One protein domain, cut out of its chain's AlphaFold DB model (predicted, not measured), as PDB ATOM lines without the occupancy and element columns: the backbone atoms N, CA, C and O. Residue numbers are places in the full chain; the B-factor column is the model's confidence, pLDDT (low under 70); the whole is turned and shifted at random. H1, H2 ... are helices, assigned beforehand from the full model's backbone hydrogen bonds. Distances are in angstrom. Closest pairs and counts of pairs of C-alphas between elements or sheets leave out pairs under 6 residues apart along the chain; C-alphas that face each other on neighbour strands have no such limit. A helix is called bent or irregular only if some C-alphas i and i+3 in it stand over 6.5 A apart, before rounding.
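This is residues 531 to 720 of the 857 residues of a protein of Streptomyces sp. SID4913 (UniProt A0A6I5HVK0). A helical hairpin, H5b and H6, stands across one arm, H9b, of the long bent last helix, with H5a crossing the same arm near its last residues. H9a and H8 make one end of the domain; H2, which crosses H5a, leads to the other end, where H3 and H4 lie. The printed part has 190 residues with nine named helices, H1 to H9, and no named strand: all helix. It is only just compact, close to loose, with a radius of gyration of the C-alphas of 19.0 A and spans of 57 by 43 by 30 A.

H9, residues 684 to 720, was assigned as one helix by its hydrogen bonds but is bent, C-alphas 700 and 703 being 6.9 A apart; arms H9a, 684 to 700, and H9b, 703 to 720, stand at a steep tilt of 69 degrees, only just short of about perpendicular. H5, residues 596 to 626, likewise assigned as one helix, is bent, with C-alphas 608 and 611 7.5 A apart; arms H5a, 596 to 608, and H5b, 611 to 626, are about perpendicular at 83 degrees. Residues 712 to 719 of H9b touch H5a at a steep tilt of 60 degrees, opposite ways; the closest C-alphas are those of His 598 and Ala 719, 4.8 A. H5b touches H9b with residues 612 to 617 alone, about perpendicular at 79 degrees, closest at the C-alphas of Ile 613 and Met 709, 5.0 A. H5b and H6, residues 636 to 654, form a hairpin at a shallow tilt of 21 degrees, opposite ways, with the closest C-alphas, Ser 619 and Ala 639, 4.7 A apart. H8, residues 673 to 680, touches H9a at the C-alphas of Ala 679 and Lys 687, 4.4 A. H7, residues 664 to 667, and H8 only just touch, with 3 pairs of C-alphas within 8 A, and only at the corner; their closest C-alphas are Glu 667 and Ala 673, 5.0 A. H2, residues 550 to 566, touches H5a at a steep tilt of 54 degrees, closest at the C-alphas of Val 557 and Thr 600, 6.2 A. H2 touches H1, residues 531 to 534, at the C-alphas of Arg 551 and Asn 534, 5.3 A, and H4, residues 587 to 590, at those of Leu 565 and Thr 588, 5.7 A. H3, residues 573 to 581, is close to H2 but not clearly touching, 6.9 A between the C-alphas of Ile 575 and Phe 564. Every O i to N i+4 pair is within hydrogen-bond range in H3, H6, H9a and H9b, against 10 of 13 in H2, 8 of 9 in H5a, 8 of 12 in H5b and 2 of 4 in H8; H1, H4 and H7 are too short for such a pair.

H1 begins at C-alpha 531 (-22.939, -26.942, -25.914), and H9b ends at C-alpha 720 (-31.458, -14.710, -11.082). From first to last C-alpha H6 measures 27.2 A, H9b 26.1 A, H2 25.6 A and H9a 24.6 A. H5b has a kink of 43 degrees near residue 620.

The C-alphas farthest apart, Thr 569 and Thr 685, are 57.8 A apart. The printed part has no cut, and the link from H1 to H2, 15 residues, is long. Mean pLDDT of the printed part is 87.9, with residues 621 to 637 and 658 to 660 under 70.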
ATOM      1  N   ALA A 531     -23.193 -25.902 -24.923       92.06
ATOM      2  CA  ALA A 531     -22.939 -26.942 -25.914       92.06
ATOM      3  C   ALA A 531     -24.226 -27.712 -26.248       92.06
ATOM      4  O   ALA A 531     -24.509 -27.934 -27.423       92.06
ATOM      5  N   GLN A 532     -25.025 -28.050 -25.232       92.00
ATOM      6  CA  GLN A 532     -26.321 -28.707 -25.403       92.00
ATOM      7  C   GLN A 532     -27.340 -27.796 -26.098       92.00
ATOM      8  O   GLN A 532     -27.992 -28.238 -27.039       92.00
ATOM      9  N   ALA A 533     -27.428 -26.518 -25.715       92.56
ATOM     10  CA  ALA A 533     -28.350 -25.557 -26.333       92.56
ATOM     11  C   ALA A 533     -28.055 -25.284 -27.823       92.56
ATOM     12  O   ALA A 533     -28.956 -24.956 -28.588       92.56
ATOM     13  N   ASN A 534     -26.795 -25.414 -28.250       90.62
ATOM     14  CA  ASN A 534     -26.388 -25.183 -29.641       90.62
ATOM     15  C   ASN A 534     -26.362 -26.455 -30.504       90.62
ATOM     16  O   ASN A 534     -26.165 -26.369 -31.723       90.62
ATOM     17  N   MET A 535     -26.523 -27.632 -29.897       89.06
ATOM     18  CA  MET A 535     -26.479 -28.908 -30.603       89.06
ATOM     19  C   MET A 535     -27.783 -29.128 -31.397       89.06
ATOM     20  O   MET A 535     -28.867 -28.836 -30.897       89.06
ATOM     21  N   PRO A 536     -27.714 -29.610 -32.655       86.19
ATOM     22  CA  PRO A 536     -28.903 -29.785 -33.484       86.19
ATOM     23  C   PRO A 536     -29.855 -30.866 -32.949       86.19
ATOM     24  O   PRO A 536     -29.450 -31.805 -32.263       86.19
ATOM     25  N   ARG A 537     -31.130 -30.749 -33.338       88.69
ATOM     26  CA  ARG A 537     -32.174 -31.749 -33.085       88.69
ATOM     27  C   ARG A 537     -31.943 -32.982 -33.959       88.69
ATOM     28  O   ARG A 537     -31.692 -32.858 -35.160       88.69
ATOM     29  N   ALA A 538     -32.060 -34.166 -33.371       88.62
ATOM     30  CA  ALA A 538     -31.960 -35.445 -34.061       88.62
ATOM     31  C   ALA A 538     -33.272 -36.237 -33.947       88.62
ATOM     32  O   ALA A 538     -34.110 -36.001 -33.077       88.62
ATOM     33  N   VAL A 539     -33.458 -37.215 -34.840       88.94
ATOM     34  CA  VAL A 539     -34.604 -38.134 -34.749       88.94
ATOM     35  C   VAL A 539     -34.516 -38.966 -33.471       88.94
ATOM     36  O   VAL A 539     -35.534 -39.171 -32.818       88.94
ATOM     37  N   ASP A 540     -33.319 -39.400 -33.080       89.19
ATOM     38  CA  ASP A 540     -33.089 -39.999 -31.766       89.19
ATOM     39  C   ASP A 540     -32.986 -38.894 -30.694       89.19
ATOM     40  O   ASP A 540     -32.052 -38.083 -30.748       89.19
ATOM     41  N   PRO A 541     -33.910 -38.834 -29.715       85.12
ATOM     42  CA  PRO A 541     -33.837 -37.858 -28.633       85.12
ATOM     43  C   PRO A 541     -32.544 -37.965 -27.817       85.12
ATOM     44  O   PRO A 541     -32.038 -36.945 -27.366       85.12
ATOM     45  N   ALA A 542     -31.968 -39.165 -27.670       81.94
ATOM     46  CA  ALA A 542     -30.724 -39.363 -26.922       81.94
ATOM     47  C   ALA A 542     -29.489 -38.783 -27.636       81.94
ATOM     48  O   ALA A 542     -28.460 -38.552 -27.005       81.94
ATOM     49  N   ALA A 543     -29.592 -38.543 -28.947       85.06
ATOM     50  CA  ALA A 543     -28.554 -37.921 -29.763       85.06
ATOM     51  C   ALA A 543     -28.804 -36.421 -30.013       85.06
ATOM     52  O   ALA A 543     -28.063 -35.805 -30.779       85.06
ATOM     53  N   SER A 544     -29.856 -35.846 -29.424       85.56
ATOM     54  CA  SER A 544     -30.218 -34.435 -29.591       85.56
ATOM     55  C   SER A 544     -29.566 -33.552 -28.528       85.56
ATOM     56  O   SER A 544     -29.302 -34.003 -27.416       85.56
ATOM     57  N   GLY A 545     -29.365 -32.276 -28.873       87.50
ATOM     58  CA  GLY A 545     -29.189 -31.211 -27.885       87.50
ATOM     59  C   GLY A 545     -30.476 -30.887 -27.130       87.50
ATOM     60  O   GLY A 545     -31.490 -31.582 -27.276       87.50
ATOM     61  N   PHE A 546     -30.455 -29.781 -26.385       92.19
ATOM     62  CA  PHE A 546     -31.655 -29.300 -25.708       92.19
ATOM     63  C   PHE A 546     -32.779 -28.971 -26.694       92.19
ATOM     64  O   PHE A 546     -32.560 -28.462 -27.798       92.19
ATOM     65  N   MET A 547     -33.999 -29.307 -26.290       91.81
ATOM     66  CA  MET A 547     -35.234 -29.049 -27.021       91.81
ATOM     67  C   MET A 547     -35.665 -27.593 -26.888       91.81
ATOM     68  O   MET A 547     -36.147 -27.006 -27.853       91.81
ATOM     69  N   GLU A 548     -35.468 -27.021 -25.706       92.00
ATOM     70  CA  GLU A 548     -35.689 -25.621 -25.385       92.00
ATOM     71  C   GLU A 548     -34.341 -24.940 -25.074       92.00
ATOM     72  O   GLU A 548     -33.431 -25.553 -24.526       92.00
ATOM     73  N   PRO A 549     -34.141 -23.669 -25.451       89.31
ATOM     74  CA  PRO A 549     -35.047 -22.819 -26.220       89.31
ATOM     75  C   PRO A 549     -35.026 -23.125 -27.735       89.31
ATOM     76  O   PRO A 549     -35.435 -22.288 -28.537       89.31
ATOM     77  N   GLY A 550     -34.486 -24.274 -28.147       86.25
ATOM     78  CA  GLY A 550     -34.209 -24.576 -29.548       86.25
ATOM     79  C   GLY A 550     -32.948 -23.876 -30.057       86.25
ATOM     80  O   GLY A 550     -32.449 -22.901 -29.475       86.25
ATOM     81  N   ARG A 551     -32.408 -24.382 -31.166       88.38
ATOM     82  CA  ARG A 551     -31.134 -23.897 -31.715       88.38
ATOM     83  C   ARG A 551     -31.268 -22.487 -32.281       88.38
ATOM     84  O   ARG A 551     -30.312 -21.715 -32.198       88.38
ATOM     85  N   ALA A 552     -32.422 -22.148 -32.860       86.62
ATOM     86  CA  ALA A 552     -32.649 -20.816 -33.414       86.62
ATOM     87  C   ALA A 552     -32.560 -19.747 -32.316       86.62
ATOM     88  O   ALA A 552     -31.758 -18.820 -32.419       86.62
ATOM     89  N   THR A 553     -33.300 -19.938 -31.221       87.50
ATOM     90  CA  THR A 553     -33.297 -19.014 -30.082       87.50
ATOM     91  C   THR A 553     -31.938 -18.980 -29.381       87.50
ATOM     92  O   THR A 553     -31.455 -17.902 -29.035       87.50
ATOM     93  N   ALA A 554     -31.271 -20.128 -29.205       91.38
ATOM     94  CA  ALA A 554     -29.915 -20.166 -28.650       91.38
ATOM     95  C   ALA A 554     -28.911 -19.372 -29.511       91.38
ATOM     96  O   ALA A 554     -28.025 -18.708 -28.971       91.38
ATOM     97  N   GLY A 555     -29.091 -19.376 -30.837       92.31
ATOM     98  CA  GLY A 555     -28.287 -18.610 -31.789       92.31
ATOM     99  C   GLY A 555     -28.456 -17.088 -31.702       92.31
ATOM    100  O   GLY A 555     -27.567 -16.365 -32.149       92.31
ATOM    101  N   GLU A 556     -29.541 -16.584 -31.104       92.75
ATOM    102  CA  GLU A 556     -29.755 -15.143 -30.877       92.75
ATOM    103  C   GLU A 556     -28.966 -14.611 -29.664       92.75
ATOM    104  O   GLU A 556     -28.632 -13.423 -29.601       92.75
ATOM    105  N   VAL A 557     -28.648 -15.483 -28.699       94.56
ATOM    106  CA  VAL A 557     -28.042 -15.109 -27.409       94.56
ATOM    107  C   VAL A 557     -26.721 -14.344 -27.563       94.56
ATOM    108  O   VAL A 557     -26.566 -13.340 -26.868       94.56
ATOM    109  N   PRO A 558     -25.770 -14.732 -28.441       95.44
ATOM    110  CA  PRO A 558     -24.514 -13.998 -28.585       95.44
ATOM    111  C   PRO A 558     -24.705 -12.521 -28.950       95.44
ATOM    112  O   PRO A 558     -23.992 -11.678 -28.414       95.44
ATOM    113  N   GLY A 559     -25.680 -12.209 -29.813       95.31
ATOM    114  CA  GLY A 559     -26.003 -10.831 -30.194       95.31
ATOM    115  C   GLY A 559     -26.564 -10.041 -29.015       95.31
ATOM    116  O   GLY A 559     -25.984  -9.036 -28.615       95.31
ATOM    117  N   ARG A 560     -27.614 -10.567 -28.368       94.31
ATOM    118  CA  ARG A 560     -28.232  -9.918 -27.194       94.31
ATOM    119  C   ARG A 560     -27.248  -9.729 -26.038       94.31
ATOM    120  O   ARG A 560     -27.279  -8.725 -25.334       94.31
ATOM    121  N   TYR A 561     -26.356 -10.694 -25.831       96.75
ATOM    122  CA  TYR A 561     -25.337 -10.606 -24.793       96.75
ATOM    123  C   TYR A 561     -24.252  -9.571 -25.132       96.75
ATOM    124  O   TYR A 561     -23.759  -8.896 -24.229       96.75
ATOM    125  N   ALA A 562     -23.901  -9.401 -26.411       96.88
ATOM    126  CA  ALA A 562     -23.005  -8.330 -26.847       96.88
ATOM    127  C   ALA A 562     -23.622  -6.940 -26.612       96.88
ATOM    128  O   ALA A 562     -22.936  -6.061 -26.088       96.88
ATOM    129  N   ASP A 563     -24.915  -6.771 -26.900       96.12
ATOM    130  CA  ASP A 563     -25.646  -5.533 -26.599       96.12
ATOM    131  C   ASP A 563     -25.663  -5.256 -25.088       96.12
ATOM    132  O   ASP A 563     -25.352  -4.147 -24.649       96.12
ATOM    133  N   PHE A 564     -25.926  -6.285 -24.271       97.12
ATOM    134  CA  PHE A 564     -25.849  -6.184 -22.812       97.12
ATOM    135  C   PHE A 564     -24.463  -5.729 -22.342       97.12
ATOM    136  O   PHE A 564     -24.358  -4.768 -21.578       97.12
ATOM    137  N   LEU A 565     -23.386  -6.354 -22.832       96.56
ATOM    138  CA  LEU A 565     -22.008  -5.956 -22.518       96.56
ATOM    139  C   LEU A 565     -21.718  -4.496 -22.890       96.56
ATOM    140  O   LEU A 565     -21.053  -3.792 -22.132       96.56
ATOM    141  N   ALA A 566     -22.233  -4.026 -24.027       97.50
ATOM    142  CA  ALA A 566     -22.071  -2.645 -24.471       97.50
ATOM    143  C   ALA A 566     -22.916  -1.641 -23.663       97.50
ATOM    144  O   ALA A 566     -22.653  -0.440 -23.741       97.50
ATOM    145  N   GLY A 567     -23.864  -2.106 -22.843       97.06
ATOM    146  CA  GLY A 567     -24.877  -1.311 -22.138       97.06
ATOM    147  C   GLY A 567     -24.386  -0.172 -21.235       97.06
ATOM    148  O   GLY A 567     -25.147   0.746 -20.916       97.06
ATOM    149  N   ASP A 568     -23.123  -0.180 -20.811       97.31
ATOM    150  CA  ASP A 568     -22.526   0.937 -20.066       97.31
ATOM    151  C   ASP A 568     -22.008   2.066 -20.961       97.31
ATOM    152  O   ASP A 568     -21.933   3.209 -20.516       97.31
ATOM    153  N   THR A 569     -21.694   1.764 -22.219       97.44
ATOM    154  CA  THR A 569     -21.081   2.705 -23.172       97.44
ATOM    155  C   THR A 569     -22.013   3.096 -24.316       97.44
ATOM    156  O   THR A 569     -21.998   4.246 -24.749       97.44
ATOM    157  N   ALA A 570     -22.840   2.163 -24.780       96.81
ATOM    158  CA  ALA A 570     -23.786   2.321 -25.874       96.81
ATOM    159  C   ALA A 570     -25.026   1.435 -25.619       96.81
ATOM    160  O   ALA A 570     -25.188   0.411 -26.280       96.81
ATOM    161  N   PRO A 571     -25.877   1.771 -24.628       96.12
ATOM    162  CA  PRO A 571     -27.080   0.994 -24.353       96.12
ATOM    163  C   PRO A 571     -28.084   1.087 -25.502       96.12
ATOM    164  O   PRO A 571     -28.341   2.173 -26.025       96.12
ATOM    165  N   THR A 572     -28.704  -0.044 -25.840       95.06
ATOM    166  CA  THR A 572     -29.963  -0.039 -26.595       95.06
ATOM    167  C   THR A 572     -31.070   0.614 -25.749       95.06
ATOM    168  O   THR A 572     -30.910   0.711 -24.524       95.06
ATOM    169  N   PRO A 573     -32.192   1.063 -26.345       93.56
ATOM    170  CA  PRO A 573     -33.322   1.601 -25.583       93.56
ATOM    171  C   PRO A 573     -33.788   0.663 -24.458       93.56
ATOM    172  O   PRO A 573     -33.957   1.095 -23.321       93.56
ATOM    173  N   GLU A 574     -33.862  -0.639 -24.740       91.12
ATOM    174  CA  GLU A 574     -34.272  -1.685 -23.795       91.12
ATOM    175  C   GLU A 574     -33.345  -1.742 -22.576       91.12
ATOM    176  O   GLU A 574     -33.786  -1.778 -21.425       91.12
ATOM    177  N   ILE A 575     -32.032  -1.726 -22.822       94.81
ATOM    178  CA  ILE A 575     -31.026  -1.771 -21.762       94.81
ATOM    179  C   ILE A 575     -31.008  -0.452 -20.986       94.81
ATOM    180  O   ILE A 575     -30.846  -0.474 -19.766       94.81
ATOM    181  N   ALA A 576     -31.186   0.692 -21.652       95.31
ATOM    182  CA  ALA A 576     -31.265   1.992 -20.989       95.31
ATOM    183  C   ALA A 576     -32.443   2.043 -20.002       95.31
ATOM    184  O   ALA A 576     -32.251   2.408 -18.835       95.31
ATOM    185  N   ASP A 577     -33.621   1.590 -20.431       93.19
ATOM    186  CA  ASP A 577     -34.828   1.540 -19.604       93.19
ATOM    187  C   ASP A 577     -34.686   0.538 -18.455       93.19
ATOM    188  O   ASP A 577     -35.024   0.837 -17.304       93.19
ATOM    189  N   TRP A 578     -34.125  -0.642 -18.725       94.31
ATOM    190  CA  TRP A 578     -33.825  -1.620 -17.680       94.31
ATOM    191  C   TRP A 578     -32.843  -1.062 -16.639       94.31
ATOM    192  O   TRP A 578     -33.085  -1.195 -15.436       94.31
ATOM    193  N   LYS A 579     -31.769  -0.380 -17.056       95.25
ATOM    194  CA  LYS A 579     -30.813   0.252 -16.130       95.25
ATOM    195  C   LYS A 579     -31.494   1.313 -15.274       95.25
ATOM    196  O   LYS A 579     -31.256   1.348 -14.066       95.25
ATOM    197  N   ALA A 580     -32.357   2.141 -15.862       93.88
ATOM    198  CA  ALA A 580     -33.115   3.154 -15.130       93.88
ATOM    199  C   ALA A 580     -33.996   2.526 -14.031       93.88
ATOM    200  O   ALA A 580     -34.011   3.015 -12.902       93.88
ATOM    201  N   ARG A 581     -34.647   1.391 -14.318       91.12
ATOM    202  CA  ARG A 581     -35.463   0.625 -13.350       91.12
ATOM    203  C   ARG A 581     -34.662  -0.109 -12.271       91.12
ATOM    204  O   ARG A 581     -35.239  -0.520 -11.261       91.12
ATOM    205  N   ASN A 582     -33.359  -0.291 -12.481       93.19
ATOM    206  CA  ASN A 582     -32.464  -1.062 -11.615       93.19
ATOM    207  C   ASN A 582     -31.313  -0.202 -11.072       93.19
ATOM    208  O   ASN A 582     -30.172  -0.650 -10.983       93.19
ATOM    209  N   ASN A 583     -31.619   1.045 -10.693       92.69
ATOM    210  CA  ASN A 583     -30.702   1.972 -10.016       92.69
ATOM    211  C   ASN A 583     -29.379   2.215 -10.768       92.69
ATOM    212  O   ASN A 583     -28.325   2.364 -10.150       92.69
ATOM    213  N   GLY A 584     -29.419   2.238 -12.101       93.69
ATOM    214  CA  GLY A 584     -28.238   2.457 -12.934       93.69
ATOM    215  C   GLY A 584     -27.244   1.294 -12.916       93.69
ATOM    216  O   GLY A 584     -26.048   1.532 -13.069       93.69
ATOM    217  N   ALA A 585     -27.717   0.057 -12.714       95.38
ATOM    218  CA  ALA A 585     -26.884  -1.144 -12.681       95.38
ATOM    219  C   ALA A 585     -25.866  -1.190 -13.839       95.38
ATOM    220  O   ALA A 585     -26.221  -0.995 -15.001       95.38
ATOM    221  N   SER A 586     -24.597  -1.464 -13.516       97.31
ATOM    222  CA  SER A 586     -23.538  -1.604 -14.522       97.31
ATOM    223  C   SER A 586     -23.627  -2.967 -15.199       97.31
ATOM    224  O   SER A 586     -23.509  -4.005 -14.540       97.31
ATOM    225  N   THR A 587     -23.798  -2.973 -16.519       97.50
ATOM    226  CA  THR A 587     -23.852  -4.220 -17.290       97.50
ATOM    227  C   THR A 587     -22.484  -4.891 -17.365       97.50
ATOM    228  O   THR A 587     -22.399  -6.115 -17.269       97.50
ATOM    229  N   THR A 588     -21.404  -4.105 -17.411       95.88
ATOM    230  CA  THR A 588     -20.021  -4.608 -17.383       95.88
ATOM    231  C   THR A 588     -19.717  -5.325 -16.069       95.88
ATOM    232  O   THR A 588     -19.157  -6.419 -16.079       95.88
ATOM    233  N   ALA A 589     -20.124  -4.742 -14.935       95.81
ATOM    234  CA  ALA A 589     -19.935  -5.354 -13.622       95.81
ATOM    235  C   ALA A 589     -20.745  -6.653 -13.482       95.81
ATOM    236  O   ALA A 589     -20.233  -7.665 -13.005       95.81
ATOM    237  N   LEU A 590     -21.997  -6.664 -13.946       96.50
ATOM    238  CA  LEU A 590     -22.825  -7.873 -13.925       96.50
ATOM    239  C   LEU A 590     -22.249  -8.971 -14.816       96.50
ATOM    240  O   LEU A 590     -22.233 -10.138 -14.420       96.50
ATOM    241  N   ALA A 591     -21.713  -8.608 -15.979       96.00
ATOM    242  CA  ALA A 591     -21.104  -9.545 -16.908       96.00
ATOM    243  C   ALA A 591     -19.834 -10.221 -16.373       96.00
ATOM    244  O   ALA A 591     -19.397 -11.218 -16.951       96.00
ATOM    245  N   GLU A 592     -19.256  -9.773 -15.250       94.50
ATOM    246  CA  GLU A 592     -18.198 -10.527 -14.568       94.50
ATOM    247  C   GLU A 592     -18.688 -11.916 -14.132       94.50
ATOM    248  O   GLU A 592     -17.929 -12.883 -14.250       94.50
ATOM    249  N   ARG A 593     -19.969 -12.045 -13.741       94.50
ATOM    250  CA  ARG A 593     -20.585 -13.308 -13.286       94.50
ATOM    251  C   ARG A 593     -21.747 -13.794 -14.152       94.50
ATOM    252  O   ARG A 593     -21.901 -15.000 -14.305       94.50
ATOM    253  N   LEU A 594     -22.564 -12.903 -14.712       96.56
ATOM    254  CA  LEU A 594     -23.699 -13.237 -15.576       96.56
ATOM    255  C   LEU A 594     -23.194 -13.523 -16.992       96.56
ATOM    256  O   LEU A 594     -22.903 -12.594 -17.730       96.56
ATOM    257  N   LYS A 595     -23.043 -14.800 -17.345       96.50
ATOM    258  CA  LYS A 595     -22.469 -15.302 -18.619       96.50
ATOM    259  C   LYS A 595     -23.520 -15.725 -19.660       96.50
ATOM    260  O   LYS A 595     -24.669 -15.913 -19.266       96.50
ATOM    261  N   PRO A 596     -23.153 -15.955 -20.940       97.25
ATOM    262  CA  PRO A 596     -24.106 -16.357 -21.979       97.25
ATOM    263  C   PRO A 596     -24.966 -17.575 -21.619       97.25
ATOM    264  O   PRO A 596     -26.151 -17.560 -21.919       97.25
ATOM    265  N   ALA A 597     -24.438 -18.572 -20.894       96.94
ATOM    266  CA  ALA A 597     -25.243 -19.700 -20.409       96.94
ATOM    267  C   ALA A 597     -26.456 -19.260 -19.560       96.94
ATOM    268  O   ALA A 597     -27.547 -19.808 -19.690       96.94
ATOM    269  N   HIS A 598     -26.283 -18.232 -18.728       97.62
ATOM    270  CA  HIS A 598     -27.353 -17.657 -17.914       97.62
ATOM    271  C   HIS A 598     -28.376 -16.911 -18.776       97.62
ATOM    272  O   HIS A 598     -29.576 -17.047 -18.559       97.62
ATOM    273  N   ALA A 599     -27.911 -16.156 -19.777       97.00
ATOM    274  CA  ALA A 599     -28.780 -15.472 -20.733       97.00
ATOM    275  C   ALA A 599     -29.626 -16.468 -21.543       97.00
ATOM    276  O   ALA A 599     -30.834 -16.285 -21.671       97.00
ATOM    277  N   THR A 600     -29.022 -17.564 -22.018       96.88
ATOM    278  CA  THR A 600     -29.739 -18.662 -22.684       96.88
ATOM    279  C   THR A 600     -30.814 -19.265 -21.778       96.88
ATOM    280  O   THR A 600     -31.923 -19.514 -22.243       96.88
ATOM    281  N   ALA A 601     -30.521 -19.460 -20.488       96.94
ATOM    282  CA  ALA A 601     -31.493 -19.994 -19.535       96.94
ATOM    283  C   ALA A 601     -32.671 -19.044 -19.289       96.94
ATOM    284  O   ALA A 601     -33.813 -19.496 -19.284       96.94
ATOM    285  N   LEU A 602     -32.415 -17.738 -19.161       96.38
ATOM    286  CA  LEU A 602     -33.475 -16.730 -19.043       96.38
ATOM    287  C   LEU A 602     -34.344 -16.669 -20.304       96.38
ATOM    288  O   LEU A 602     -35.565 -16.641 -20.191       96.38
ATOM    289  N   MET A 603     -33.746 -16.735 -21.498       94.25
ATOM    290  CA  MET A 603     -34.502 -16.776 -22.758       94.25
ATOM    291  C   MET A 603     -35.309 -18.067 -22.924       94.25
ATOM    292  O   MET A 603     -36.383 -18.039 -23.518       94.25
ATOM    293  N   ALA A 604     -34.815 -19.192 -22.401       93.81
ATOM    294  CA  ALA A 604     -35.573 -20.439 -22.365       93.81
ATOM    295  C   ALA A 604     -36.749 -20.353 -21.398       93.81
ATOM    296  O   ALA A 604     -37.861 -20.731 -21.760       93.81
ATOM    297  N   TYR A 605     -36.516 -19.821 -20.195       93.62
ATOM    298  CA  TYR A 605     -37.568 -19.632 -19.211       93.62
ATOM    299  C   TYR A 605     -38.661 -18.712 -19.749       93.62
ATOM    300  O   TYR A 605     -39.803 -19.128 -19.824       93.62
ATOM    301  N   THR A 606     -38.306 -17.515 -20.206       90.12
ATOM    302  CA  THR A 606     -39.251 -16.486 -20.686       90.12
ATOM    303  C   THR A 606     -39.885 -16.795 -22.050       90.12
ATOM    304  O   THR A 606     -40.636 -15.982 -22.580       90.12
ATOM    305  N   GLY A 607     -39.578 -17.953 -22.641       85.88
ATOM    306  CA  GLY A 607     -40.270 -18.490 -23.812       85.88
ATOM    307  C   GLY A 607     -41.223 -19.637 -23.453       85.88
ATOM    308  O   GLY A 607     -41.665 -19.797 -22.310       85.88
ATOM    309  N   GLY A 608     -41.471 -20.523 -24.423       81.00
ATOM    310  CA  GLY A 608     -42.446 -21.613 -24.295       81.00
ATOM    311  C   GLY A 608     -42.136 -22.680 -23.229       81.00
ATOM    312  O   GLY A 608     -42.966 -23.561 -22.984       81.00
ATOM    313  N   ALA A 609     -40.971 -22.625 -22.569       89.75
ATOM    314  CA  ALA A 609     -40.545 -23.629 -21.598       89.75
ATOM    315  C   ALA A 609     -40.972 -23.342 -20.144       89.75
ATOM    316  O   ALA A 609     -40.967 -24.281 -19.342       89.75
ATOM    317  N   HIS A 610     -41.370 -22.111 -19.774       88.50
ATOM    318  CA  HIS A 610     -41.640 -21.735 -18.368       88.50
ATOM    319  C   HIS A 610     -42.552 -22.726 -17.629       88.50
ATOM    320  O   HIS A 610     -42.266 -23.117 -16.495       88.50
ATOM    321  N   GLN A 611     -43.652 -23.168 -18.251       86.88
ATOM    322  CA  GLN A 611     -44.606 -24.072 -17.597       86.88
ATOM    323  C   GLN A 611     -44.005 -25.461 -17.340       86.88
ATOM    324  O   GLN A 611     -44.278 -26.051 -16.288       86.88
ATOM    325  N   MET A 612     -43.159 -25.956 -18.252       92.06
ATOM    326  CA  MET A 612     -42.452 -27.230 -18.101       92.06
ATOM    327  C   MET A 612     -41.388 -27.119 -17.004       92.06
ATOM    328  O   MET A 612     -41.367 -27.950 -16.096       92.06
ATOM    329  N   ILE A 613     -40.592 -26.044 -17.001       92.88
ATOM    330  CA  ILE A 613     -39.605 -25.757 -15.945       92.88
ATOM    331  C   ILE A 613     -40.293 -25.703 -14.575       92.88
ATOM    332  O   ILE A 613     -39.900 -26.398 -13.638       92.88
ATOM    333  N   ASN A 614     -41.379 -24.940 -14.459       89.06
ATOM    334  CA  ASN A 614     -42.131 -24.798 -13.214       89.06
ATOM    335  C   ASN A 614     -42.812 -26.102 -12.772       89.06
ATOM    336  O   ASN A 614     -42.981 -26.335 -11.573       89.06
ATOM    337  N   SER A 615     -43.208 -26.967 -13.709       86.75
ATOM    338  CA  SER A 615     -43.702 -28.312 -13.397       86.75
ATOM    339  C   SER A 615     -42.636 -29.149 -12.684       86.75
ATOM    340  O   SER A 615     -42.923 -29.751 -11.646       86.75
ATOM    341  N   VAL A 616     -41.403 -29.112 -13.190       88.31
ATOM    342  CA  VAL A 616     -40.266 -29.854 -12.637       88.31
ATOM    343  C   VAL A 616     -39.821 -29.283 -11.292       88.31
ATOM    344  O   VAL A 616     -39.687 -30.024 -10.324       88.31
ATOM    345  N   VAL A 617     -39.696 -27.961 -11.154       86.19
ATOM    346  CA  VAL A 617     -39.366 -27.331  -9.858       86.19
ATOM    347  C   VAL A 617     -40.359 -27.740  -8.765       86.19
ATOM    348  O   VAL A 617     -39.966 -28.084  -7.647       86.19
ATOM    349  N   ARG A 618     -41.656 -27.793  -9.094       80.06
ATOM    350  CA  ARG A 618     -42.692 -28.247  -8.155       80.06
ATOM    351  C   ARG A 618     -42.525 -29.709  -7.747       80.06
ATOM    352  O   ARG A 618     -42.807 -30.025  -6.590       80.06
ATOM    353  N   SER A 619     -42.051 -30.592  -8.630       76.00
ATOM    354  CA  SER A 619     -41.834 -32.000  -8.267       76.00
ATOM    355  C   SER A 619     -40.746 -32.174  -7.205       76.00
ATOM    356  O   SER A 619     -40.801 -33.131  -6.434       76.00
ATOM    357  N   ARG A 620     -39.804 -31.225  -7.114       73.88
ATOM    358  CA  ARG A 620     -38.775 -31.163  -6.067       73.88
ATOM    359  C   ARG A 620     -39.277 -30.538  -4.769       73.88
ATOM    360  O   ARG A 620     -39.021 -31.090  -3.703       73.88
ATOM    361  N   LEU A 621     -39.971 -29.400  -4.852       64.62
ATOM    362  CA  LEU A 621     -40.321 -28.589  -3.677       64.62
ATOM    363  C   LEU A 621     -41.561 -29.086  -2.920       64.62
ATOM    364  O   LEU A 621     -41.631 -28.941  -1.699       64.62
ATOM    365  N   LEU A 622     -42.543 -29.689  -3.601       60.88
ATOM    366  CA  LEU A 622     -43.760 -30.190  -2.942       60.88
ATOM    367  C   LEU A 622     -43.462 -31.292  -1.899       60.88
ATOM    368  O   LEU A 622     -43.994 -31.190  -0.788       60.88
ATOM    369  N   PRO A 623     -42.588 -32.286  -2.174       50.62
ATOM    370  CA  PRO A 623     -42.166 -33.274  -1.174       50.62
ATOM    371  C   PRO A 623     -41.393 -32.692   0.023       50.62
ATOM    372  O   PRO A 623     -41.395 -33.299   1.090       50.62
ATOM    373  N   GLU A 624     -40.761 -31.520  -0.118       50.28
ATOM    374  CA  GLU A 624     -39.956 -30.868   0.934       50.28
ATOM    375  C   GLU A 624     -40.772 -29.975   1.888       50.28
ATOM    376  O   GLU A 624     -40.210 -29.239   2.697       50.28
ATOM    377  N   GLY A 625     -42.107 -30.041   1.833       47.16
ATOM    378  CA  GLY A 625     -42.989 -29.335   2.773       47.16
ATOM    379  C   GLY A 625     -43.587 -28.026   2.249       47.16
ATOM    380  O   GLY A 625     -44.362 -27.384   2.962       47.16
ATOM    381  N   TYR A 626     -43.335 -27.673   0.983       48.19
ATOM    382  CA  TYR A 626     -44.037 -26.580   0.288       48.19
ATOM    383  C   TYR A 626     -45.403 -27.008  -0.288       48.19
ATOM    384  O   TYR A 626     -46.026 -26.283  -1.059       48.19
ATOM    385  N   ALA A 627     -45.891 -28.187   0.099       44.25
ATOM    386  CA  ALA A 627     -47.185 -28.737  -0.278       44.25
ATOM    387  C   ALA A 627     -48.377 -27.847   0.167       44.25
ATOM    388  O   ALA A 627     -48.457 -27.461   1.344       44.25
ATOM    389  N   PRO A 628     -49.365 -27.566  -0.711       43.22
ATOM    390  CA  PRO A 628     -50.685 -27.119  -0.273       43.22
ATOM    391  C   PRO A 628     -51.372 -28.219   0.561       43.22
ATOM    392  O   PRO A 628     -51.117 -29.416   0.378       43.22
ATOM    393  N   TYR A 629     -52.255 -27.824   1.487       37.03
ATOM    394  CA  TYR A 629     -53.008 -28.752   2.345       37.03
ATOM    395  C   TYR A 629     -53.648 -29.881   1.512       37.03
ATOM    396  O   TYR A 629     -54.412 -29.614   0.585       37.03
ATOM    397  N   GLY A 630     -53.334 -31.138   1.853       37.91
ATOM    398  CA  GLY A 630     -53.845 -32.335   1.165       37.91
ATOM    399  C   GLY A 630     -52.892 -32.984   0.152       37.91
ATOM    400  O   GLY A 630     -53.196 -34.071  -0.324       37.91
ATOM    401  N   THR A 631     -51.733 -32.379  -0.136       39.50
ATOM    402  CA  THR A 631     -50.657 -33.005  -0.946       39.50
ATOM    403  C   THR A 631     -49.460 -33.479  -0.111       39.50
ATOM    404  O   THR A 631     -48.513 -34.061  -0.639       39.50
ATOM    405  N   ALA A 632     -49.527 -33.282   1.210       37.31
ATOM    406  CA  ALA A 632     -48.584 -33.853   2.163       37.31
ATOM    407  C   ALA A 632     -48.617 -35.389   2.066       37.31
ATOM    408  O   ALA A 632     -49.653 -36.000   2.326       37.31
ATOM    409  N   GLY A 633     -47.493 -35.997   1.676       42.19
ATOM    410  CA  GLY A 633     -47.358 -37.452   1.537       42.19
ATOM    411  C   GLY A 633     -47.204 -37.976   0.106       42.19
ATOM    412  O   GLY A 633     -47.085 -39.187  -0.068       42.19
ATOM    413  N   LEU A 634     -47.161 -37.114  -0.919       49.53
ATOM    414  CA  LEU A 634     -46.690 -37.532  -2.245       49.53
ATOM    415  C   LEU A 634     -45.200 -37.885  -2.165       49.53
ATOM    416  O   LEU A 634     -44.356 -37.020  -1.937       49.53
ATOM    417  N   ALA A 635     -44.877 -39.165  -2.357       57.81
ATOM    418  CA  ALA A 635     -43.501 -39.594  -2.581       57.81
ATOM    419  C   ALA A 635     -42.931 -38.885  -3.822       57.81
ATOM    420  O   ALA A 635     -43.680 -38.587  -4.756       57.81
ATOM    421  N   ALA A 636     -41.613 -38.657  -3.860       61.28
ATOM    422  CA  ALA A 636     -40.937 -37.992  -4.979       61.28
ATOM    423  C   ALA A 636     -41.335 -38.585  -6.346       61.28
ATOM    424  O   ALA A 636     -41.689 -37.846  -7.258       61.28
ATOM    425  N   SER A 637     -41.431 -39.916  -6.443       61.88
ATOM    426  CA  SER A 637     -41.868 -40.624  -7.655       61.88
ATOM    427  C   SER A 637     -43.280 -40.253  -8.128       61.88
ATOM    428  O   SER A 637     -43.534 -40.175  -9.329       61.88
ATOM    429  N   GLY A 638     -44.207 -39.986  -7.205       70.62
ATOM    430  CA  GLY A 638     -45.551 -39.515  -7.541       70.62
ATOM    431  C   GLY A 638     -45.540 -38.089  -8.094       70.62
ATOM    432  O   GLY A 638     -46.281 -37.783  -9.025       70.62
ATOM    433  N   ALA A 639     -44.670 -37.228  -7.563       71.62
ATOM    434  CA  ALA A 639     -44.526 -35.851  -8.023       71.62
ATOM    435  C   ALA A 639     -43.866 -35.764  -9.413       71.62
ATOM    436  O   ALA A 639     -44.311 -34.983 -10.255       71.62
ATOM    437  N   GLU A 640     -42.862 -36.600  -9.692       80.88
ATOM    438  CA  GLU A 640     -42.238 -36.700 -11.023       80.88
ATOM    439  C   GLU A 640     -43.224 -37.213 -12.079       80.88
ATOM    440  O   GLU A 640     -43.346 -36.625 -13.154       80.88
ATOM    441  N   ALA A 641     -44.002 -38.254 -11.762       81.75
ATOM    442  CA  ALA A 641     -45.021 -38.777 -12.671       81.75
ATOM    443  C   ALA A 641     -46.074 -37.715 -13.034       81.75
ATOM    444  O   ALA A 641     -46.486 -37.616 -14.192       81.75
ATOM    445  N   LEU A 642     -46.487 -36.891 -12.066       83.06
ATOM    446  CA  LEU A 642     -47.381 -35.758 -12.313       83.06
ATOM    447  C   LEU A 642     -46.737 -34.711 -13.227       83.06
ATOM    448  O   LEU A 642     -47.410 -34.207 -14.127       83.06
ATOM    449  N   SER A 643     -45.453 -34.408 -13.033       86.12
ATOM    450  CA  SER A 643     -44.737 -33.458 -13.886       86.12
ATOM    451  C   SER A 643     -44.626 -33.952 -15.331       86.12
ATOM    452  O   SER A 643     -44.970 -33.221 -16.259       86.12
ATOM    453  N   LEU A 644     -44.297 -35.230 -15.535       90.69
ATOM    454  CA  LEU A 644     -44.287 -35.853 -16.863       90.69
ATOM    455  C   LEU A 644     -45.651 -35.764 -17.557       90.69
ATOM    456  O   LEU A 644     -45.725 -35.462 -18.748       90.69
ATOM    457  N   GLN A 645     -46.746 -35.993 -16.828       90.00
ATOM    458  CA  GLN A 645     -48.096 -35.844 -17.381       90.00
ATOM    459  C   GLN A 645     -48.417 -34.391 -17.753       90.00
ATOM    460  O   GLN A 645     -49.068 -34.152 -18.772       90.00
ATOM    461  N   GLN A 646     -47.948 -33.416 -16.970       88.75
ATOM    462  CA  GLN A 646     -48.113 -31.994 -17.283       88.75
ATOM    463  C   GLN A 646     -47.343 -31.595 -18.545       88.75
ATOM    464  O   GLN A 646     -47.945 -30.984 -19.425       88.75
ATOM    465  N   ILE A 647     -46.077 -32.011 -18.677       92.31
ATOM    466  CA  ILE A 647     -45.258 -31.786 -19.882       92.31
ATOM    467  C   ILE A 647     -45.976 -32.342 -21.117       92.31
ATOM    468  O   ILE A 647     -46.199 -31.625 -22.092       92.31
ATOM    469  N   LYS A 648     -46.434 -33.601 -21.060       95.06
ATOM    470  CA  LYS A 648     -47.179 -34.227 -22.165       95.06
ATOM    471  C   LYS A 648     -48.436 -33.446 -22.524       95.06
ATOM    472  O   LYS A 648     -48.682 -33.184 -23.697       95.06
ATOM    473  N   LYS A 649     -49.239 -33.074 -21.524       91.81
ATOM    474  CA  LYS A 649     -50.479 -32.318 -21.736       91.81
ATOM    475  C   LYS A 649     -50.202 -30.977 -22.411       91.81
ATOM    476  O   LYS A 649     -50.925 -30.623 -23.338       91.81
ATOM    477  N   GLN A 650     -49.174 -30.261 -21.964       90.00
ATOM    478  CA  GLN A 650     -48.792 -28.969 -22.524       90.00
ATOM    479  C   GLN A 650     -48.378 -29.101 -23.993       90.00
ATOM    480  O   GLN A 650     -48.921 -28.396 -24.839       90.00
ATOM    481  N   LEU A 651     -47.497 -30.052 -24.317       93.62
ATOM    482  CA  LEU A 651     -47.040 -30.281 -25.690       93.62
ATOM    483  C   LEU A 651     -48.182 -30.695 -26.624       93.62
ATOM    484  O   LEU A 651     -48.330 -30.140 -27.710       93.62
ATOM    485  N   LYS A 652     -49.033 -31.634 -26.193       93.88
ATOM    486  CA  LYS A 652     -50.185 -32.095 -26.988       93.88
ATOM    487  C   LYS A 652     -51.203 -30.986 -27.236       93.88
ATOM    488  O   LYS A 652     -51.843 -30.968 -28.288       93.88
ATOM    489  N   TRP A 653     -51.366 -30.081 -26.272       90.00
ATOM    490  CA  TRP A 653     -52.223 -28.910 -26.413       90.00
ATOM    491  C   TRP A 653     -51.616 -27.890 -27.388       90.00
ATOM    492  O   TRP A 653     -52.269 -27.539 -28.369       90.00
ATOM    493  N   ALA A 654     -50.349 -27.508 -27.199       90.31
ATOM    494  CA  ALA A 654     -49.649 -26.541 -28.054       90.31
ATOM    495  C   ALA A 654     -49.517 -27.006 -29.519       90.31
ATOM    496  O   ALA A 654     -49.575 -26.204 -30.452       90.31
ATOM    497  N   ALA A 655     -49.419 -28.316 -29.757       92.25
ATOM    498  CA  ALA A 655     -49.387 -28.874 -31.108       92.25
ATOM    499  C   ALA A 655     -50.690 -28.657 -31.900       92.25
ATOM    500  O   ALA A 655     -50.689 -28.720 -33.129       92.25
ATOM    501  N   GLN A 656     -51.805 -28.418 -31.207       90.00
ATOM    502  CA  GLN A 656     -53.135 -28.276 -31.803       90.00
ATOM    503  C   GLN A 656     -53.673 -26.842 -31.758       90.00
ATOM    504  O   GLN A 656     -54.703 -26.587 -32.385       90.00
ATOM    505  N   ASP A 657     -53.005 -25.927 -31.051       84.62
ATOM    506  CA  ASP A 657     -53.394 -24.521 -30.944       84.62
ATOM    507  C   ASP A 657     -52.605 -23.652 -31.945       84.62
ATOM    508  O   ASP A 657     -51.414 -23.417 -31.744       84.62
ATOM    509  N   PRO A 658     -53.220 -23.183 -33.046       68.62
ATOM    510  CA  PRO A 658     -52.548 -22.324 -34.019       68.62
ATOM    511  C   PRO A 658     -52.330 -20.883 -33.535       68.62
ATOM    512  O   PRO A 658     -51.597 -20.153 -34.195       68.62
ATOM    513  N   GLY A 659     -52.980 -20.455 -32.445       69.19
ATOM    514  CA  GLY A 659     -52.845 -19.105 -31.879       69.19
ATOM    515  C   GLY A 659     -52.019 -19.043 -30.593       69.19
ATOM    516  O   GLY A 659     -51.886 -17.962 -30.021       69.19
ATOM    517  N   GLY A 660     -51.513 -20.186 -30.125       69.38
ATOM    518  CA  GLY A 660     -50.736 -20.304 -28.895       69.38
ATOM    519  C   GLY A 660     -49.268 -19.910 -29.064       69.38
ATOM    520  O   GLY A 660     -48.767 -19.743 -30.176       69.38
ATOM    521  N   GLU A 661     -48.572 -19.782 -27.935       71.00
ATOM    522  CA  GLU A 661     -47.129 -19.545 -27.911       71.00
ATOM    523  C   GLU A 661     -46.370 -20.675 -28.632       71.00
ATOM    524  O   GLU A 661     -46.665 -21.860 -28.446       71.00
ATOM    525  N   ALA A 662     -45.382 -20.312 -29.453       74.88
ATOM    526  CA  ALA A 662     -44.543 -21.282 -30.144       74.88
ATOM    527  C   ALA A 662     -43.666 -22.051 -29.141       74.88
ATOM    528  O   ALA A 662     -42.944 -21.460 -28.340       74.88
ATOM    529  N   VAL A 663     -43.701 -23.383 -29.218       87.69
ATOM    530  CA  VAL A 663     -42.885 -24.273 -28.381       87.69
ATOM    531  C   VAL A 663     -41.821 -24.916 -29.264       87.69
ATOM    532  O   VAL A 663     -42.152 -25.732 -30.130       87.69
ATOM    533  N   ASN A 664     -40.547 -24.569 -29.060       90.31
ATOM    534  CA  ASN A 664     -39.445 -24.993 -29.940       90.31
ATOM    535  C   ASN A 664     -39.287 -26.511 -29.975       90.31
ATOM    536  O   ASN A 664     -38.944 -27.081 -31.012       90.31
ATOM    537  N   THR A 665     -39.642 -27.181 -28.876       92.12
ATOM    538  CA  THR A 665     -39.740 -28.638 -28.819       92.12
ATOM    539  C   THR A 665     -40.548 -29.196 -29.993       92.12
ATOM    540  O   THR A 665     -40.145 -30.207 -30.564       92.12
ATOM    541  N   LEU A 666     -41.672 -28.562 -30.344       93.06
ATOM    542  CA  LEU A 666     -42.570 -28.998 -31.414       93.06
ATOM    543  C   LEU A 666     -42.109 -28.492 -32.782       93.06
ATOM    544  O   LEU A 666     -42.094 -29.258 -33.744       93.06
ATOM    545  N   GLU A 667     -41.745 -27.212 -32.860       90.69
ATOM    546  CA  GLU A 667     -41.445 -26.521 -34.121       90.69
ATOM    547  C   GLU A 667     -40.100 -26.963 -34.731       90.69
ATOM    548  O   GLU A 667     -39.950 -26.964 -35.952       90.69
ATOM    549  N   GLU A 668     -39.131 -27.393 -33.912       90.88
ATOM    550  CA  GLU A 668     -37.825 -27.880 -34.383       90.88
ATOM    551  C   GLU A 668     -37.689 -29.418 -34.376       90.88
ATOM    552  O   GLU A 668     -36.672 -29.943 -34.840       90.88
ATOM    553  N   ASP A 669     -38.659 -30.183 -33.848       93.38
ATOM    554  CA  ASP A 669     -38.555 -31.652 -33.856       93.38
ATOM    555  C   ASP A 669     -38.799 -32.217 -35.272       93.38
ATOM    556  O   ASP A 669     -39.835 -31.943 -35.885       93.38
ATOM    557  N   PRO A 670     -37.880 -33.050 -35.800       93.25
ATOM    558  CA  PRO A 670     -37.935 -33.516 -37.188       93.25
ATOM    559  C   PRO A 670     -39.125 -34.439 -37.490       93.25
ATOM    560  O   PRO A 670     -39.419 -34.685 -38.660       93.25
ATOM    561  N   VAL A 671     -39.798 -34.971 -36.464       95.69
ATOM    562  CA  VAL A 671     -40.972 -35.842 -36.606       95.69
ATOM    563  C   VAL A 671     -42.266 -35.046 -36.416       95.69
ATOM    564  O   VAL A 671     -43.218 -35.271 -37.160       95.69
ATOM    565  N   ILE A 672     -42.312 -34.116 -35.458       95.81
ATOM    566  CA  ILE A 672     -43.497 -33.303 -35.134       95.81
ATOM    567  C   ILE A 672     -43.685 -32.155 -36.118       95.81
ATOM    568  O   ILE A 672     -44.802 -31.982 -36.605       95.81
ATOM    569  N   ALA A 673     -42.639 -31.388 -36.435       94.50
ATOM    570  CA  ALA A 673     -42.768 -30.159 -37.218       94.50
ATOM    571  C   ALA A 673     -43.499 -30.365 -38.566       94.50
ATOM    572  O   ALA A 673     -44.425 -29.603 -38.861       94.50
ATOM    573  N   PRO A 674     -43.231 -31.442 -39.343       96.88
ATOM    574  CA  PRO A 674     -43.976 -31.719 -40.575       96.88
ATOM    575  C   PRO A 674     -45.472 -32.016 -40.370       96.88
ATOM    576  O   PRO A 674     -46.250 -31.933 -41.319       96.88
ATOM    577  N   GLN A 675     -45.891 -32.385 -39.156       97.12
ATOM    578  CA  GLN A 675     -47.268 -32.758 -38.817       97.12
ATOM    579  C   GLN A 675     -48.105 -31.572 -38.313       97.12
ATOM    580  O   GLN A 675     -49.335 -31.636 -38.351       97.12
ATOM    581  N   LEU A 676     -47.472 -30.481 -37.864       95.00
ATOM    582  CA  LEU A 676     -48.158 -29.363 -37.201       95.00
ATOM    583  C   LEU A 676     -49.210 -28.694 -38.090       95.00
ATOM    584  O   LEU A 676     -50.314 -28.411 -37.625       95.00
ATOM    585  N   ALA A 677     -48.916 -28.502 -39.379       94.44
ATOM    586  CA  ALA A 677     -49.866 -27.908 -40.321       94.44
ATOM    587  C   ALA A 677     -51.154 -28.742 -40.446       94.44
ATOM    588  O   ALA A 677     -52.256 -28.195 -40.434       94.44
ATOM    589  N   ALA A 678     -51.029 -30.072 -40.506       95.38
ATOM    590  CA  ALA A 678     -52.174 -30.978 -40.555       95.38
ATOM    591  C   ALA A 678     -52.914 -31.047 -39.207       95.38
ATOM    592  O   ALA A 678     -54.143 -31.046 -39.183       95.38
ATOM    593  N   ALA A 679     -52.192 -31.042 -38.080       94.19
ATOM    594  CA  ALA A 679     -52.781 -31.057 -36.738       94.19
ATOM    595  C   ALA A 679     -53.599 -29.786 -36.421       94.19
ATOM    596  O   ALA A 679     -54.639 -29.854 -35.755       94.19
ATOM    597  N   ARG A 680     -53.155 -28.634 -36.936       93.56
ATOM    598  CA  ARG A 680     -53.816 -27.324 -36.801       93.56
ATOM    599  C   ARG A 680     -54.873 -27.063 -37.888       93.56
ATOM    600  O   ARG A 680     -55.642 -26.113 -37.774       93.56
ATOM    601  N   GLY A 681     -54.932 -27.905 -38.921       90.62
ATOM    602  CA  GLY A 681     -55.867 -27.788 -40.039       90.62
ATOM    603  C   GLY A 681     -57.304 -28.214 -39.719       90.62
ATOM    604  O   GLY A 681     -57.628 -28.691 -38.627       90.62
ATOM    605  N   THR A 682     -58.187 -28.052 -40.707       92.62
ATOM    606  CA  THR A 682     -59.623 -28.352 -40.588       92.62
ATOM    607  C   THR A 682     -60.032 -29.713 -41.156       92.62
ATOM    608  O   THR A 682     -61.154 -30.134 -40.887       92.62
ATOM    609  N   ASP A 683     -59.174 -30.406 -41.920       95.75
ATOM    610  CA  ASP A 683     -59.458 -31.768 -42.408       95.75
ATOM    611  C   ASP A 683     -59.402 -32.773 -41.241       95.75
ATOM    612  O   ASP A 683     -58.315 -33.027 -40.709       95.75
ATOM    613  N   PRO A 684     -60.533 -33.394 -40.851       94.69
ATOM    614  CA  PRO A 684     -60.573 -34.305 -39.712       94.69
ATOM    615  C   PRO A 684     -59.672 -35.535 -39.870       94.69
ATOM    616  O   PRO A 684     -59.155 -36.041 -38.871       94.69
ATOM    617  N   THR A 685     -59.477 -36.031 -41.098       95.88
ATOM    618  CA  THR A 685     -58.704 -37.262 -41.342       95.88
ATOM    619  C   THR A 685     -57.212 -36.988 -41.217       95.88
ATOM    620  O   THR A 685     -56.536 -37.653 -40.427       95.88
ATOM    621  N   ALA A 686     -56.712 -35.974 -41.933       94.88
ATOM    622  CA  ALA A 686     -55.322 -35.541 -41.826       94.88
ATOM    623  C   ALA A 686     -54.975 -35.092 -40.401       94.88
ATOM    624  O   ALA A 686     -53.946 -35.504 -39.867       94.88
ATOM    625  N   LYS A 687     -55.869 -34.339 -39.742       95.75
ATOM    626  CA  LYS A 687     -55.687 -33.916 -38.348       95.75
ATOM    627  C   LYS A 687     -55.535 -35.100 -37.403       95.75
ATOM    628  O   LYS A 687     -54.597 -35.136 -36.613       95.75
ATOM    629  N   LYS A 688     -56.427 -36.093 -37.484       96.50
ATOM    630  CA  LYS A 688     -56.370 -37.284 -36.623       96.50
ATOM    631  C   LYS A 688     -55.075 -38.077 -36.824       96.50
ATOM    632  O   LYS A 688     -54.488 -38.524 -35.841       96.50
ATOM    633  N   ALA A 689     -54.636 -38.248 -38.073       96.94
ATOM    634  CA  ALA A 689     -53.394 -38.950 -38.388       96.94
ATOM    635  C   ALA A 689     -52.163 -38.204 -37.846       96.94
ATOM    636  O   ALA A 689     -51.332 -38.808 -37.170       96.94
ATOM    637  N   ALA A 690     -52.091 -36.889 -38.068       97.38
ATOM    638  CA  ALA A 690     -51.013 -36.036 -37.576       97.38
ATOM    639  C   ALA A 690     -50.932 -36.032 -36.042       97.38
ATOM    640  O   ALA A 690     -49.863 -36.258 -35.478       97.38
ATOM    641  N   VAL A 691     -52.068 -35.860 -35.354       96.69
ATOM    642  CA  VAL A 691     -52.128 -35.873 -33.882       96.69
ATOM    643  C   VAL A 691     -51.663 -37.213 -33.312       96.69
ATOM    644  O   VAL A 691     -50.950 -37.215 -32.318       96.69
ATOM    645  N   ALA A 692     -51.981 -38.347 -33.943       97.50
ATOM    646  CA  ALA A 692     -51.503 -39.650 -33.476       97.50
ATOM    647  C   ALA A 692     -49.967 -39.781 -33.538       97.50
ATOM    648  O   ALA A 692     -49.361 -40.335 -32.619       97.50
ATOM    649  N   VAL A 693     -49.333 -39.250 -34.592       97.88
ATOM    650  CA  VAL A 693     -47.864 -39.216 -34.722       97.88
ATOM    651  C   VAL A 693     -47.249 -38.305 -33.663       97.88
ATOM    652  O   VAL A 693     -46.295 -38.698 -32.990       97.88
ATOM    653  N   ILE A 694     -47.816 -37.109 -33.487       97.81
ATOM    654  CA  ILE A 694     -47.363 -36.136 -32.490       97.81
ATOM    655  C   ILE A 694     -47.472 -36.726 -31.086       97.81
ATOM    656  O   ILE A 694     -46.510 -36.666 -30.330       97.81
ATOM    657  N   ASP A 695     -48.600 -37.346 -30.745       97.38
ATOM    658  CA  ASP A 695     -48.830 -37.939 -29.430       97.38
ATOM    659  C   ASP A 695     -47.797 -39.016 -29.096       97.38
ATOM    660  O   ASP A 695     -47.214 -38.991 -28.010       97.38
ATOM    661  N   ALA A 696     -47.534 -39.921 -30.044       97.19
ATOM    662  CA  ALA A 696     -46.525 -40.961 -29.882       97.19
ATOM    663  C   ALA A 696     -45.116 -40.368 -29.729       97.19
ATOM    664  O   ALA A 696     -44.327 -40.840 -28.908       97.19
ATOM    665  N   ARG A 697     -44.798 -39.309 -30.485       96.69
ATOM    666  CA  ARG A 697     -43.508 -38.624 -30.373       96.69
ATOM    667  C   ARG A 697     -43.372 -37.889 -29.040       96.69
ATOM    668  O   ARG A 697     -42.340 -38.022 -28.393       96.69
ATOM    669  N   VAL A 698     -44.408 -37.194 -28.576       96.75
ATOM    670  CA  VAL A 698     -44.440 -36.531 -27.261       96.75
ATOM    671  C   VAL A 698     -44.222 -37.532 -26.126       96.75
ATOM    672  O   VAL A 698     -43.501 -37.228 -25.175       96.75
ATOM    673  N   ASP A 699     -44.784 -38.739 -26.224       94.88
ATOM    674  CA  ASP A 699     -44.568 -39.786 -25.222       94.88
ATOM    675  C   ASP A 699     -43.098 -40.228 -25.118       94.88
ATOM    676  O   ASP A 699     -42.661 -40.579 -24.019       94.88
ATOM    677  N   LEU A 700     -42.335 -40.146 -26.216       94.44
ATOM    678  CA  LEU A 700     -40.889 -40.396 -26.250       94.44
ATOM    679  C   LEU A 700     -40.064 -39.197 -25.758       94.44
ATOM    680  O   LEU A 700     -39.043 -39.393 -25.104       94.44
ATOM    681  N   LEU A 701     -40.484 -37.967 -26.070       94.50
ATOM    682  CA  LEU A 701     -39.737 -36.752 -25.720       94.50
ATOM    683  C   LEU A 701     -39.886 -36.363 -24.244       94.50
ATOM    684  O   LEU A 701     -38.940 -35.847 -23.653       94.50
ATOM    685  N   ALA A 702     -41.048 -36.613 -23.632       93.69
ATOM    686  CA  ALA A 702     -41.359 -36.106 -22.294       93.69
ATOM    687  C   ALA A 702     -40.355 -36.510 -21.188       93.69
ATOM    688  O   ALA A 702     -40.012 -35.641 -20.390       93.69
ATOM    689  N   PRO A 703     -39.842 -37.759 -21.114       92.00
ATOM    690  CA  PRO A 703     -38.817 -38.114 -20.127       92.00
ATOM    691  C   PRO A 703     -37.487 -37.377 -20.327       92.00
ATOM    692  O   PRO A 703     -36.850 -36.998 -19.351       92.00
ATOM    693  N   VAL A 704     -37.081 -37.141 -21.580       91.69
ATOM    694  CA  VAL A 704     -35.847 -36.405 -21.901       91.69
ATOM    695  C   VAL A 704     -36.004 -34.930 -21.533       91.69
ATOM    696  O   VAL A 704     -35.150 -34.368 -20.854       91.69
ATOM    697  N   LEU A 705     -37.146 -34.336 -21.890       92.56
ATOM    698  CA  LEU A 705     -37.508 -32.976 -21.493       92.56
ATOM    699  C   LEU A 705     -37.547 -32.799 -19.981       92.56
ATOM    700  O   LEU A 705     -37.133 -31.765 -19.484       92.56
ATOM    701  N   PHE A 706     -38.039 -33.787 -19.236       91.62
ATOM    702  CA  PHE A 706     -38.079 -33.699 -17.780       91.62
ATOM    703  C   PHE A 706     -36.678 -33.518 -17.178       91.62
ATOM    704  O   PHE A 706     -36.501 -32.658 -16.317       91.62
ATOM    705  N   GLU A 707     -35.677 -34.261 -17.660       89.94
ATOM    706  CA  GLU A 707     -34.285 -34.072 -17.233       89.94
ATOM    707  C   GLU A 707     -33.707 -32.742 -17.728       89.94
ATOM    708  O   GLU A 707     -33.078 -32.021 -16.956       89.94
ATOM    709  N   GLU A 708     -33.983 -32.358 -18.972       93.00
ATOM    710  CA  GLU A 708     -33.576 -31.065 -19.529       93.00
ATOM    711  C   GLU A 708     -34.121 -29.882 -18.706       93.00
ATOM    712  O   GLU A 708     -33.376 -28.976 -18.332       93.00
ATOM    713  N   MET A 709     -35.401 -29.905 -18.329       94.69
ATOM    714  CA  MET A 709     -36.040 -28.840 -17.551       94.69
ATOM    715  C   MET A 709     -35.411 -28.658 -16.164       94.69
ATOM    716  O   MET A 709     -35.413 -27.540 -15.646       94.69
ATOM    717  N   LYS A 710     -34.829 -29.711 -15.567       92.69
ATOM    718  CA  LYS A 710     -34.039 -29.576 -14.331       92.69
ATOM    719  C   LYS A 710     -32.784 -28.731 -14.569       92.69
ATOM    720  O   LYS A 710     -32.494 -27.838 -13.777       92.69
ATOM    721  N   ALA A 711     -32.089 -28.954 -15.689       93.94
ATOM    722  CA  ALA A 711     -30.920 -28.166 -16.076       93.94
ATOM    723  C   ALA A 711     -31.289 -26.691 -16.328       93.94
ATOM    724  O   ALA A 711     -30.591 -25.792 -15.851       93.94
ATOM    725  N   HIS A 712     -32.417 -26.425 -17.002       96.06
ATOM    726  CA  HIS A 712     -32.944 -25.061 -17.156       96.06
ATOM    727  C   HIS A 712     -33.305 -24.418 -15.818       96.06
ATOM    728  O   HIS A 712     -32.987 -23.248 -15.613       96.06
ATOM    729  N   ALA A 713     -33.944 -25.153 -14.901       94.75
ATOM    730  CA  ALA A 713     -34.307 -24.636 -13.583       94.75
ATOM    731  C   ALA A 713     -33.068 -24.193 -12.791       94.75
ATOM    732  O   ALA A 713     -33.039 -23.083 -12.257       94.75
ATOM    733  N   ASP A 714     -32.029 -25.027 -12.764       94.56
ATOM    734  CA  ASP A 714     -30.778 -24.718 -12.075       94.56
ATOM    735  C   ASP A 714     -30.078 -23.497 -12.687       94.56
ATOM    736  O   ASP A 714     -29.705 -22.569 -11.968       94.56
ATOM    737  N   MET A 715     -29.963 -23.443 -14.019       96.44
ATOM    738  CA  MET A 715     -29.334 -22.309 -14.708       96.44
ATOM    739  C   MET A 715     -30.148 -21.014 -14.599       96.44
ATOM    740  O   MET A 715     -29.567 -19.933 -14.511       96.44
ATOM    741  N   THR A 716     -31.480 -21.106 -14.549       96.81
ATOM    742  CA  THR A 716     -32.364 -19.955 -14.305       96.81
ATOM    743  C   THR A 716     -32.152 -19.419 -12.893       96.81
ATOM    744  O   THR A 716     -31.936 -18.223 -12.719       96.81
ATOM    745  N   MET A 717     -32.118 -20.289 -11.878       93.75
ATOM    746  CA  MET A 717     -31.816 -19.889 -10.498       93.75
ATOM    747  C   MET A 717     -30.442 -19.208 -10.391       93.75
ATOM    748  O   MET A 717     -30.303 -18.152  -9.769       93.75
ATOM    749  N   GLU A 718     -29.427 -19.784 -11.038       94.31
ATOM    750  CA  GLU A 718     -28.091 -19.199 -11.127       94.31
ATOM    751  C   GLU A 718     -28.090 -17.820 -11.808       94.31
ATOM    752  O   GLU A 718     -27.369 -16.921 -11.365       94.31
ATOM    753  N   ALA A 719     -28.889 -17.629 -12.860       96.81
ATOM    754  CA  ALA A 719     -29.012 -16.353 -13.560       96.81
ATOM    755  C   ALA A 719     -29.653 -15.282 -12.666       96.81
ATOM    756  O   ALA A 719     -29.111 -14.184 -12.527       96.81
ATOM    757  N   LEU A 720     -30.755 -15.620 -11.990       95.94
ATOM    758  CA  LEU A 720     -31.458 -14.710 -11.082       95.94
ATOM    759  C   LEU A 720     -30.547 -14.228  -9.949       95.94
ATOM    760  O   LEU A 720     -30.494 -13.037  -9.648       95.94
TER     761      LEU A 720